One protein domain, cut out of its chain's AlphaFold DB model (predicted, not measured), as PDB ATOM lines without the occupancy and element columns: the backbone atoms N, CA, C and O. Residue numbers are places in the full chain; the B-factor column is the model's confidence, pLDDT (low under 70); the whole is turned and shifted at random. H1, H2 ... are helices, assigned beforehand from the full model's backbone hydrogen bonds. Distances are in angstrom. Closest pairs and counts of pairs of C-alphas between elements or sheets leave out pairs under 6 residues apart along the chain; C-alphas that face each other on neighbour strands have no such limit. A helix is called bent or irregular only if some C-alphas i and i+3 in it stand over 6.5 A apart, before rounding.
ATOM      1  N   GLU A   5     359.662 456.479 379.934       86.88
ATOM      2  CA  GLU A   5     358.902 457.668 380.316       86.88
ATOM      3  C   GLU A   5     358.846 457.861 381.845       86.88
ATOM      4  O   GLU A   5     358.938 458.988 382.334       86.88
ATOM      5  N   GLN A   6     358.743 456.773 382.617       88.25
ATOM      6  CA  GLN A   6     358.749 456.829 384.081       88.25
ATOM      7  C   GLN A   6     360.125 457.235 384.613       88.25
ATOM      8  O   GLN A   6     360.206 458.096 385.487       88.25
ATOM      9  N   LEU A   7     361.206 456.698 384.038       88.12
ATOM     10  CA  LEU A   7     362.576 457.091 384.384       88.12
ATOM     11  C   LEU A   7     362.855 458.563 384.039       88.12
ATOM     12  O   LEU A   7     363.455 459.277 384.839       88.12
ATOM     13  N   GLN A   8     362.371 459.054 382.894       91.19
ATOM     14  CA  GLN A   8     362.451 460.471 382.511       91.19
ATOM     15  C   GLN A   8     361.718 461.374 383.516       91.19
ATOM     16  O   GLN A   8     362.253 462.397 383.954       91.19
ATOM     17  N   LYS A   9     360.493 461.001 383.911       92.69
ATOM     18  CA  LYS A   9     359.713 461.742 384.918       92.69
ATOM     19  C   LYS A   9     360.388 461.713 386.289       92.69
ATOM     20  O   LYS A   9     360.453 462.753 386.944       92.69
ATOM     21  N   MET A  10     360.948 460.568 386.678       93.94
ATOM     22  CA  MET A  10     361.726 460.415 387.907       93.94
ATOM     23  C   MET A  10     362.960 461.315 387.899       93.94
ATOM     24  O   MET A  10     363.162 462.053 388.858       93.94
ATOM     25  N   LYS A  11     363.727 461.344 386.801       94.19
ATOM     26  CA  LYS A  11     364.883 462.240 386.642       94.19
ATOM     27  C   LYS A  11     364.493 463.702 386.868       94.19
ATOM     28  O   LYS A  11     365.104 464.381 387.681       94.19
ATOM     29  N   ARG A  12     363.415 464.173 386.228       95.31
ATOM     30  CA  ARG A  12     362.906 465.547 386.416       95.31
ATOM     31  C   ARG A  12     362.406 465.810 387.838       95.31
ATOM     32  O   ARG A  12     362.491 466.932 388.325       95.31
ATOM     33  N   ALA A  13     361.828 464.810 388.500       95.56
ATOM     34  CA  ALA A  13     361.402 464.938 389.886       95.56
ATOM     35  C   ALA A  13     362.606 465.061 390.827       95.56
ATOM     36  O   ALA A  13     362.649 466.014 391.594       95.56
ATOM     37  N   LEU A  14     363.610 464.192 390.690       96.12
ATOM     38  CA  LEU A  14     364.862 464.279 391.446       96.12
ATOM     39  C   LEU A  14     365.573 465.614 391.199       96.12
ATOM     40  O   LEU A  14     365.976 466.268 392.154       96.12
ATOM     41  N   GLN A  15     365.623 466.082 389.950       96.62
ATOM     42  CA  GLN A  15     366.169 467.398 389.616       96.62
ATOM     43  C   GLN A  15     365.470 468.531 390.384       96.62
ATOM     44  O   GLN A  15     366.130 469.449 390.858       96.62
ATOM     45  N   ARG A  16     364.139 468.471 390.534       95.69
ATOM     46  CA  ARG A  16     363.386 469.454 391.333       95.69
ATOM     47  C   ARG A  16     363.711 469.339 392.819       95.69
ATOM     48  O   ARG A  16     363.977 470.364 393.438       95.69
ATOM     49  N   VAL A  17     363.743 468.124 393.364       96.06
ATOM     50  CA  VAL A  17     364.099 467.883 394.774       96.06
ATOM     51  C   VAL A  17     365.476 468.472 395.090       96.06
ATOM     52  O   VAL A  17     365.622 469.222 396.049       96.06
ATOM     53  N   PHE A  18     366.471 468.207 394.243       96.56
ATOM     54  CA  PHE A  18     367.845 468.679 394.440       96.56
ATOM     55  C   PHE A  18     368.114 470.104 393.945       96.56
ATOM     56  O   PHE A  18     369.215 470.613 394.133       96.56
ATOM     57  N   SER A  19     367.127 470.772 393.341       95.56
ATOM     58  CA  SER A  19     367.216 472.211 393.055       95.56
ATOM     59  C   SER A  19     367.053 473.071 394.313       95.56
ATOM     60  O   SER A  19     367.403 474.251 394.300       95.56
ATOM     61  N   LEU A  20     366.541 472.479 395.395       95.38
ATOM     62  CA  LEU A  20     366.410 473.099 396.707       95.38
ATOM     63  C   LEU A  20     367.514 472.599 397.656       95.38
ATOM     64  O   LEU A  20     368.052 471.507 397.451       95.38
ATOM     65  N   PRO A  21     367.848 473.365 398.713       95.50
ATOM     66  CA  PRO A  21     368.768 472.906 399.748       95.50
ATOM     67  C   PRO A  21     368.325 471.572 400.360       95.50
ATOM     68  O   PRO A  21     367.140 471.348 400.612       95.50
ATOM     69  N   ILE A  22     369.290 470.691 400.624       96.50
ATOM     70  CA  ILE A  22     369.033 469.401 401.269       96.50
ATOM     71  C   ILE A  22     368.635 469.641 402.726       96.50
ATOM     72  O   ILE A  22     369.326 470.328 403.469       96.50
ATOM     73  N   THR A  23     367.535 469.023 403.144       95.56
ATOM     74  CA  THR A  23     367.005 469.092 404.507       95.56
ATOM     75  C   THR A  23     366.674 467.692 405.028       95.56
ATOM     76  O   THR A  23     366.782 466.688 404.318       95.56
ATOM     77  N   ARG A  24     366.197 467.605 406.276       94.69
ATOM     78  CA  ARG A  24     365.777 466.339 406.901       94.69
ATOM     79  C   ARG A  24     364.613 465.641 406.187       94.69
ATOM     80  O   ARG A  24     364.419 464.446 406.394       94.69
ATOM     81  N   SER A  25     363.825 466.341 405.370       96.25
ATOM     82  CA  SER A  25     362.740 465.722 404.595       96.25
ATOM     83  C   SER A  25     363.182 465.225 403.222       96.25
ATOM     84  O   SER A  25     362.511 464.358 402.665       96.25
ATOM     85  N   THR A  26     364.313 465.706 402.695       97.25
ATOM     86  CA  THR A  26     364.755 465.434 401.319       97.25
ATOM     87  C   THR A  26     364.891 463.939 401.038       97.25
ATOM     88  O   THR A  26     364.393 463.462 400.022       97.25
ATOM     89  N   PHE A  27     365.465 463.150 401.954       97.38
ATOM     90  CA  PHE A  27     365.584 461.702 401.736       97.38
ATOM     91  C   PHE A  27     364.222 460.996 401.653       97.38
ATOM     92  O   PHE A  27     364.017 460.130 400.803       97.38
ATOM     93  N   LYS A  28     363.250 461.409 402.476       96.31
ATOM     94  CA  LYS A  28     361.878 460.875 402.421       96.31
ATOM     95  C   LYS A  28     361.169 461.276 401.127       96.31
ATOM     96  O   LYS A  28     360.389 460.498 400.579       96.31
ATOM     97  N   GLU A  29     361.452 462.469 400.616       96.44
ATOM     98  CA  GLU A  29     360.928 462.944 399.335       96.44
ATOM     99  C   GLU A  29     361.504 462.148 398.154       96.44
ATOM    100  O   GLU A  29     360.764 461.777 397.240       96.44
ATOM    101  N   ILE A  30     362.789 461.780 398.211       96.00
ATOM    102  CA  ILE A  30     363.423 460.872 397.241       96.00
ATOM    103  C   ILE A  30     362.767 459.492 397.289       96.00
ATOM    104  O   ILE A  30     362.366 458.978 396.247       96.00
ATOM    105  N   GLN A  31     362.595 458.907 398.480       94.88
ATOM    106  CA  GLN A  31     361.912 457.617 398.640       94.88
ATOM    107  C   GLN A  31     360.497 457.654 398.047       94.88
ATOM    108  O   GLN A  31     360.109 456.761 397.297       94.88
ATOM    109  N   THR A  32     359.753 458.727 398.324       94.94
ATOM    110  CA  THR A  32     358.404 458.946 397.781       94.94
ATOM    111  C   THR A  32     358.421 459.071 396.257       94.94
ATOM    112  O   THR A  32     357.575 458.492 395.572       94.94
ATOM    113  N   THR A  33     359.401 459.795 395.712       94.25
ATOM    114  CA  THR A  33     359.597 459.983 394.270       94.25
ATOM    115  C   THR A  33     359.866 458.650 393.579       94.25
ATOM    116  O   THR A  33     359.155 458.302 392.637       94.25
ATOM    117  N   VAL A  34     360.835 457.876 394.073       92.94
ATOM    118  CA  VAL A  34     361.166 456.550 393.532       92.94
ATOM    119  C   VAL A  34     359.934 455.647 393.568       92.94
ATOM    120  O   VAL A  34     359.531 455.135 392.529       92.94
ATOM    121  N   PHE A  35     359.264 455.547 394.718       92.56
ATOM    122  CA  PHE A  35     358.081 454.699 394.883       92.56
ATOM    123  C   PHE A  35     356.921 455.077 393.943       92.56
ATOM    124  O   PHE A  35     356.216 454.212 393.422       92.56
ATOM    125  N   THR A  36     356.734 456.375 393.686       91.50
ATOM    126  CA  THR A  36     355.702 456.877 392.764       91.50
ATOM    127  C   THR A  36     355.987 456.473 391.317       91.50
ATOM    128  O   THR A  36     355.066 456.103 390.587       91.50
ATOM    129  N   PHE A  37     357.250 456.530 390.886       89.81
ATOM    130  CA  PHE A  37     357.626 456.269 389.494       89.81
ATOM    131  C   PHE A  37     357.943 454.801 389.189       89.81
ATOM    132  O   PHE A  37     357.986 454.439 388.015       89.81
ATOM    133  N   THR A  38     358.058 453.936 390.198       86.94
ATOM    134  CA  THR A  38     358.116 452.470 390.035       86.94
ATOM    135  C   THR A  38     356.740 451.802 390.122       86.94
ATOM    136  O   THR A  38     356.631 450.627 390.456       86.94
ATOM    137  N   SER A  39     355.662 452.541 389.835       83.44
ATOM    138  CA  SER A  39     354.279 452.034 389.883       83.44
ATOM    139  C   SER A  39     353.878 451.440 391.244       83.44
ATOM    140  O   SER A  39     353.019 450.564 391.290       83.44
ATOM    141  N   GLN A  40     354.487 451.906 392.343       79.94
ATOM    142  CA  GLN A  40     354.294 451.376 393.703       79.94
ATOM    143  C   GLN A  40     354.713 449.904 393.885       79.94
ATOM    144  O   GLN A  40     354.385 449.286 394.902       79.94
ATOM    145  N   ASP A  41     355.466 449.345 392.935       86.62
ATOM    146  CA  ASP A  41     356.096 448.038 393.081       86.62
ATOM    147  C   ASP A  41     357.303 448.169 394.023       86.62
ATOM    148  O   ASP A  41     358.220 448.967 393.789       86.62
ATOM    149  N   LYS A  42     357.268 447.415 395.128       86.81
ATOM    150  CA  LYS A  42     358.299 447.453 396.171       86.81
ATOM    151  C   LYS A  42     359.634 446.899 395.690       86.81
ATOM    152  O   LYS A  42     360.665 447.414 396.113       86.81
ATOM    153  N   ASP A  43     359.626 445.888 394.829       87.12
ATOM    154  CA  ASP A  43     360.852 445.245 394.363       87.12
ATOM    155  C   ASP A  43     361.580 446.175 393.386       87.12
ATOM    156  O   ASP A  43     362.773 446.442 393.549       87.12
ATOM    157  N   ASP A  44     360.837 446.772 392.445       86.06
ATOM    158  CA  ASP A  44     361.380 447.770 391.517       86.06
ATOM    159  C   ASP A  44     361.843 449.041 392.271       86.06
ATOM    160  O   ASP A  44     362.908 449.587 391.965       86.06
ATOM    161  N   ALA A  45     361.099 449.500 393.291       89.00
ATOM    162  CA  ALA A  45     361.485 450.649 394.123       89.00
ATOM    163  C   ALA A  45     362.784 450.403 394.900       89.00
ATOM    164  O   ALA A  45     363.668 451.262 394.911       89.00
ATOM    165  N   ASN A  46     362.908 449.234 395.536       89.06
ATOM    166  CA  ASN A  46     364.099 448.861 396.293       89.06
ATOM    167  C   ASN A  46     365.313 448.750 395.374       89.06
ATOM    168  O   ASN A  46     366.352 449.320 395.688       89.06
ATOM    169  N   MET A  47     365.169 448.119 394.206       88.25
ATOM    170  CA  MET A  47     366.244 448.024 393.217       88.25
ATOM    171  C   MET A  47     366.744 449.411 392.781       88.25
ATOM    172  O   MET A  47     367.950 449.649 392.735       88.25
ATOM    173  N   VAL A  48     365.837 450.345 392.467       89.12
ATOM    174  CA  VAL A  48     366.218 451.707 392.052       89.12
ATOM    175  C   VAL A  48     366.870 452.474 393.202       89.12
ATOM    176  O   VAL A  48     367.898 453.122 393.000       89.12
ATOM    177  N   LEU A  49     366.308 452.398 394.410       91.31
ATOM    178  CA  LEU A  49     366.853 453.091 395.575       91.31
ATOM    179  C   LEU A  49     368.233 452.541 395.963       91.31
ATOM    180  O   LEU A  49     369.144 453.320 396.239       91.31
ATOM    181  N   GLU A  50     368.411 451.219 395.935       90.56
ATOM    182  CA  GLU A  50     369.705 450.571 396.140       90.56
ATOM    183  C   GLU A  50     370.706 450.969 395.061       90.56
ATOM    184  O   GLU A  50     371.855 451.253 395.391       90.56
ATOM    185  N   ALA A  51     370.295 451.060 393.795       90.81
ATOM    186  CA  ALA A  51     371.181 451.500 392.722       90.81
ATOM    187  C   ALA A  51     371.658 452.945 392.935       90.81
ATOM    188  O   ALA A  51     372.854 453.220 392.853       90.81
ATOM    189  N   ILE A  52     370.753 453.862 393.298       92.69
ATOM    190  CA  ILE A  52     371.096 455.264 393.583       92.69
ATOM    191  C   ILE A  52     371.993 455.365 394.829       92.69
ATOM    192  O   ILE A  52     372.967 456.115 394.832       92.69
ATOM    193  N   LEU A  53     371.715 454.595 395.885       92.56
ATOM    194  CA  LEU A  53     372.512 454.617 397.115       92.56
ATOM    195  C   LEU A  53     373.873 453.932 396.969       92.56
ATOM    196  O   LEU A  53     374.840 454.372 397.586       92.56
ATOM    197  N   SER A  54     373.980 452.864 396.184       89.62
ATOM    198  CA  SER A  54     375.235 452.129 395.969       89.62
ATOM    199  C   SER A  54     376.098 452.740 394.868       89.62
ATOM    200  O   SER A  54     377.317 452.584 394.902       89.62
ATOM    201  N   GLY A  55     375.506 453.508 393.951       86.94
ATOM    202  CA  GLY A  55     376.193 453.950 392.739       86.94
ATOM    203  C   GLY A  55     376.351 452.824 391.711       86.94
ATOM    204  O   GLY A  55     377.005 453.017 390.690       86.94
ATOM    205  N   GLU A  56     375.776 451.644 391.962       85.31
ATOM    206  CA  GLU A  56     375.905 450.467 391.111       85.31
ATOM    207  C   GLU A  56     374.544 450.044 390.567       85.31
ATOM    208  O   GLU A  56     373.607 449.756 391.309       85.31
ATOM    209  N   VAL A  57     374.441 449.914 389.246       80.56
ATOM    210  CA  VAL A  57     373.245 449.341 388.624       80.56
ATOM    211  C   VAL A  57     373.393 447.818 388.585       80.56
ATOM    212  O   VAL A  57     373.908 447.253 387.616       80.56
ATOM    213  N   LYS A  58     372.952 447.134 389.645       68.00
ATOM    214  CA  LYS A  58     372.880 445.664 389.677       68.00
ATOM    215  C   LYS A  58     371.703 445.185 388.828       68.00
ATOM    216  O   LYS A  58     370.591 444.996 389.308       68.00
ATOM    217  N   LEU A  59     371.941 445.039 387.526       61.88
ATOM    218  CA  LEU A  59     370.974 444.438 386.611       61.88
ATOM    219  C   LEU A  59     371.158 442.920 386.613       61.88
ATOM    220  O   LEU A  59     371.976 442.385 385.856       61.88
ATOM    221  N   ASP A  60     370.373 442.228 387.433       51.72
ATOM    222  CA  ASP A  60     370.231 440.777 387.330       51.72
ATOM    223  C   ASP A  60     369.708 440.390 385.936       51.72
ATOM    224  O   ASP A  60     369.089 441.189 385.230       51.72
ATOM    225  N   GLY A  61     369.946 439.147 385.505       46.91
ATOM    226  CA  GLY A  61     369.625 438.683 384.145       46.91
ATOM    227  C   GLY A  61     368.160 438.871 383.716       46.91
ATOM    228  O   GLY A  61     367.902 439.021 382.528       46.91
ATOM    229  N   LYS A  62     367.210 438.947 384.663       49.25
ATOM    230  CA  LYS A  62     365.786 439.271 384.416       49.25
ATOM    231  C   LYS A  62     365.491 440.780 384.332       49.25
ATOM    232  O   LYS A  62     364.424 441.174 383.865       49.25
ATOM    233  N   SER A  63     366.415 441.614 384.797       50.47
ATOM    234  CA  SER A  63     366.306 443.074 384.918       50.47
ATOM    235  C   SER A  63     366.984 443.805 383.755       50.47
ATOM    236  O   SER A  63     366.579 444.916 383.418       50.47
ATOM    237  N   LYS A  64     367.954 443.163 383.080       48.88
ATOM    238  CA  LYS A  64     368.602 443.680 381.856       48.88
ATOM    239  C   LYS A  64     367.634 443.918 380.689       48.88
ATOM    240  O   LYS A  64     367.876 444.820 379.897       48.88
ATOM    241  N   GLU A  65     366.544 443.155 380.603       47.28
ATOM    242  CA  GLU A  65     365.491 443.342 379.587       47.28
ATOM    243  C   GLU A  65     364.399 444.338 380.020       47.28
ATOM    244  O   GLU A  65     363.621 444.799 379.190       47.28
ATOM    245  N   LYS A  66     364.317 444.686 381.316       53.41
ATOM    246  CA  LYS A  66     363.178 445.421 381.903       53.41
ATOM    247  C   LYS A  66     363.419 446.907 382.167       53.41
ATOM    248  O   LYS A  66     362.475 447.603 382.549       53.41
ATOM    249  N   VAL A  67     364.650 447.382 382.034       58.38
ATOM    250  CA  VAL A  67     365.041 448.743 382.401       58.38
ATOM    251  C   VAL A  67     365.946 449.293 381.313       58.38
ATOM    252  O   VAL A  67     366.905 448.631 380.915       58.38
ATOM    253  N   ASN A  68     365.677 450.518 380.853       64.50
ATOM    254  CA  ASN A  68     366.620 451.243 380.007       64.50
ATOM    255  C   ASN A  68     367.869 451.573 380.849       64.50
ATOM    256  O   ASN A  68     367.951 452.608 381.512       64.50
ATOM    257  N   GLY A  69     368.821 450.635 380.868       72.31
ATOM    258  CA  GLY A  69     369.991 450.664 381.743       72.31
ATOM    259  C   GLY A  69     370.879 451.890 381.539       72.31
ATOM    260  O   GLY A  69     371.604 452.263 382.456       72.31
ATOM    261  N   LYS A  70     370.790 452.559 380.381       82.12
ATOM    262  CA  LYS A  70     371.517 453.804 380.118       82.12
ATOM    263  C   LYS A  70     370.939 454.973 380.916       82.12
ATOM    264  O   LYS A  70     371.684 455.633 381.630       82.12
ATOM    265  N   LEU A  71     369.626 455.196 380.845       85.56
ATOM    266  CA  LEU A  71     368.981 456.309 381.550       85.56
ATOM    267  C   LEU A  71     369.004 456.111 383.070       85.56
ATOM    268  O   LEU A  71     369.217 457.067 383.810       85.56
ATOM    269  N   LEU A  72     368.832 454.872 383.545       86.31
ATOM    270  CA  LEU A  72     368.989 454.580 384.971       86.31
ATOM    271  C   LEU A  72     370.427 454.847 385.431       86.31
ATOM    272  O   LEU A  72     370.619 455.448 386.482       86.31
ATOM    273  N   LYS A  73     371.428 454.458 384.634       88.56
ATOM    274  CA  LYS A  73     372.827 454.763 384.938       88.56
ATOM    275  C   LYS A  73     373.082 456.268 385.005       88.56
ATOM    276  O   LYS A  73     373.700 456.710 385.957       88.56
ATOM    277  N   GLU A  74     372.540 457.057 384.076       91.06
ATOM    278  CA  GLU A  74     372.635 458.524 384.144       91.06
ATOM    279  C   GLU A  74     372.040 459.086 385.444       91.06
ATOM    280  O   GLU A  74     372.643 459.950 386.070       91.06
ATOM    281  N   ILE A  75     370.874 458.586 385.873       92.25
ATOM    282  CA  ILE A  75     370.247 459.005 387.137       92.25
ATOM    283  C   ILE A  75     371.133 458.633 388.332       92.25
ATOM    284  O   ILE A  75     371.294 459.435 389.247       92.25
ATOM    285  N   VAL A  76     371.700 457.426 388.341       92.94
ATOM    286  CA  VAL A  76     372.585 456.968 389.417       92.94
ATOM    287  C   VAL A  76     373.861 457.807 389.463       92.94
ATOM    288  O   VAL A  76     374.214 458.307 390.529       92.94
ATOM    289  N   ASP A  77     374.510 458.023 388.322       92.88
ATOM    290  CA  ASP A  77     375.746 458.802 388.227       92.88
ATOM    291  C   ASP A  77     375.526 460.256 388.694       92.88
ATOM    292  O   ASP A  77     376.361 460.810 389.407       92.88
ATOM    293  N   GLU A  78     374.383 460.861 388.354       95.19
ATOM    294  CA  GLU A  78     374.052 462.249 388.706       95.19
ATOM    295  C   GLU A  78     373.587 462.405 390.166       95.19
ATOM    296  O   GLU A  78     373.999 463.336 390.861       95.19
ATOM    297  N   TYR A  79     372.742 461.494 390.662       96.12
ATOM    298  CA  TYR A  79     372.030 461.672 391.932       96.12
ATOM    299  C   TYR A  79     372.511 460.773 393.077       96.12
ATOM    300  O   TYR A  79     371.988 460.902 394.188       96.12
ATOM    301  N   CYS A  80     373.516 459.910 392.884       95.56
ATOM    302  CA  CYS A  80     374.002 459.045 393.969       95.56
ATOM    303  C   CYS A  80     374.555 459.841 395.159       95.56
ATOM    304  O   CYS A  80     374.137 459.623 396.299       95.56
ATOM    305  N   ILE A  81     375.456 460.797 394.913       95.81
ATOM    306  CA  ILE A  81     376.088 461.593 395.972       95.81
ATOM    307  C   ILE A  81     375.063 462.486 396.688       95.81
ATOM    308  O   ILE A  81     374.983 462.393 397.915       95.81
ATOM    309  N   PRO A  82     374.218 463.276 395.990       96.25
ATOM    310  CA  PRO A  82     373.171 464.058 396.649       96.25
ATOM    311  C   PRO A  82     372.198 463.200 397.469       96.25
ATOM    312  O   PRO A  82     371.793 463.593 398.563       96.25
ATOM    313  N   THR A  83     371.861 461.997 396.993       96.81
ATOM    314  CA  THR A  83     370.983 461.078 397.732       96.81
ATOM    315  C   THR A  83     371.651 460.567 399.006       96.81
ATOM    316  O   THR A  83     371.031 460.606 400.070       96.81
ATOM    317  N   ARG A  84     372.922 460.150 398.940       96.12
ATOM    318  CA  ARG A  84     373.699 459.754 400.128       96.12
ATOM    319  C   ARG A  84     373.791 460.887 401.142       96.12
ATOM    320  O   ARG A  84     373.514 460.665 402.316       96.12
ATOM    321  N   LEU A  85     374.084 462.099 400.676       96.25
ATOM    322  CA  LEU A  85     374.139 463.279 401.533       96.25
ATOM    323  C   LEU A  85     372.782 463.550 402.196       96.25
ATOM    324  O   LEU A  85     372.725 463.797 403.392       96.25
ATOM    325  N   SER A  86     371.671 463.432 401.466       97.50
ATOM    326  CA  SER A  86     370.337 463.599 402.061       97.50
ATOM    327  C   SER A  86     370.021 462.556 403.140       97.50
ATOM    328  O   SER A  86     369.361 462.879 404.130       97.50
ATOM    329  N   LYS A  87     370.527 461.325 402.988       96.94
ATOM    330  CA  LYS A  87     370.430 460.281 404.012       96.94
ATOM    331  C   LYS A  87     371.274 460.634 405.241       96.94
ATOM    332  O   LYS A  87     370.772 460.552 406.357       96.94
ATOM    333  N   ASP A  88     372.506 461.101 405.038       96.62
ATOM    334  CA  ASP A  88     373.363 461.592 406.123       96.62
ATOM    335  C   ASP A  88     372.702 462.755 406.886       96.62
ATOM    336  O   ASP A  88     372.714 462.778 408.115       96.62
ATOM    337  N   VAL A  89     372.064 463.697 406.185       97.31
ATOM    338  CA  VAL A  89     371.337 464.817 406.809       97.31
ATOM    339  C   VAL A  89     370.131 464.335 407.621       97.31
ATOM    340  O   VAL A  89     369.870 464.866 408.703       97.31
ATOM    341  N   LEU A  90     369.408 463.319 407.144       97.31
ATOM    342  CA  LEU A  90     368.308 462.709 407.894       97.31
ATOM    343  C   LEU A  90     368.795 462.054 409.198       97.31
ATOM    344  O   LEU A  90     368.153 462.225 410.231       97.31
ATOM    345  N   GLU A  91     369.895 461.300 409.147       96.50
ATOM    346  CA  GLU A  91     370.377 460.493 410.277       96.50
ATOM    347  C   GLU A  91     371.176 461.312 411.301       96.50
ATOM    348  O   GLU A  91     371.036 461.109 412.507       96.50
ATOM    349  N   LYS A  92     372.012 462.243 410.831       96.56
ATOM    350  CA  LYS A  92     373.003 462.960 411.652       96.56
ATOM    351  C   LYS A  92     373.136 464.443 411.292       96.56
ATOM    352  O   LYS A  92     374.169 465.043 411.560       96.56
ATOM    353  N   GLY A  93     372.101 465.069 410.724       95.25
ATOM    354  CA  GLY A  93     372.162 466.461 410.243       95.25
ATOM    355  C   GLY A  93     372.637 467.496 411.273       95.25
ATOM    356  O   GLY A  93     373.332 468.436 410.914       95.25
ATOM    357  N   GLU A  94     372.332 467.295 412.560       96.19
ATOM    358  CA  GLU A  94     372.737 468.202 413.653       96.19
ATOM    359  C   GLU A  94     374.172 467.980 414.161       96.19
ATOM    360  O   GLU A  94     374.637 468.714 415.033       96.19
TER     361      GLU A  94
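AT A GLANCE: This is residues 5 to 94 of the 177 residues of the protein "DUF5414 family protein" of Parachlamydiaceae bacterium (UniProt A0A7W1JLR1). H1, H2, H3 and H4a, first arm of the bent H4, form a ring, with H3 slanted; arm H4b crosses H2 at one end, and loop 55 to 68 lies towards the other. The 90 printed residues hold H1 to H4, no named strand: all helix, compact, radius of gyration of the C-alphas 12.6 A, spans 42 by 22 by 21 A.

HOW THE PARTS SIT: Start with H1, residues 5 to 18, and H2, residues 26 to 37, a helical hairpin; their closest C-alphas, Gln 6 and Phe 37, are 5.6 A apart. H3, residues 42 to 54, touches H2, closest C-alphas Phe 35 and Ala 45, 5.3 A. H4, residues 69 to 92, assigned as one helix by its hydrogen bonds, is bent: C-alphas 78 and 81 are 7.6 A apart, and arms H4a, 69 to 78, and H4b, 81 to 92, stand at a steep tilt of 54 degrees. H4a touches H1, closest C-alphas Lys 11 and Ile 75, 6.3 A, and H3, Ile 52 and Val 76, 4.7 A. H4b touches H2, Phe 27 and Ser 86, 5.1 A. In H1, H2, H3, H4a and H4b every O i to N i+4 pair is within hydrogen-bond range.

IN THESE COORDINATES: Find C-alpha 5 at (358.902, 457.668, 380.316); H1 runs 20.0 A from there. H4b ends at C-alpha 92, (373.003, 462.960, 411.652).

THE WHOLE: The printed part has no cut; the long link, H3 to H4, includes residues 58 to 68, under 70 in pLDDT.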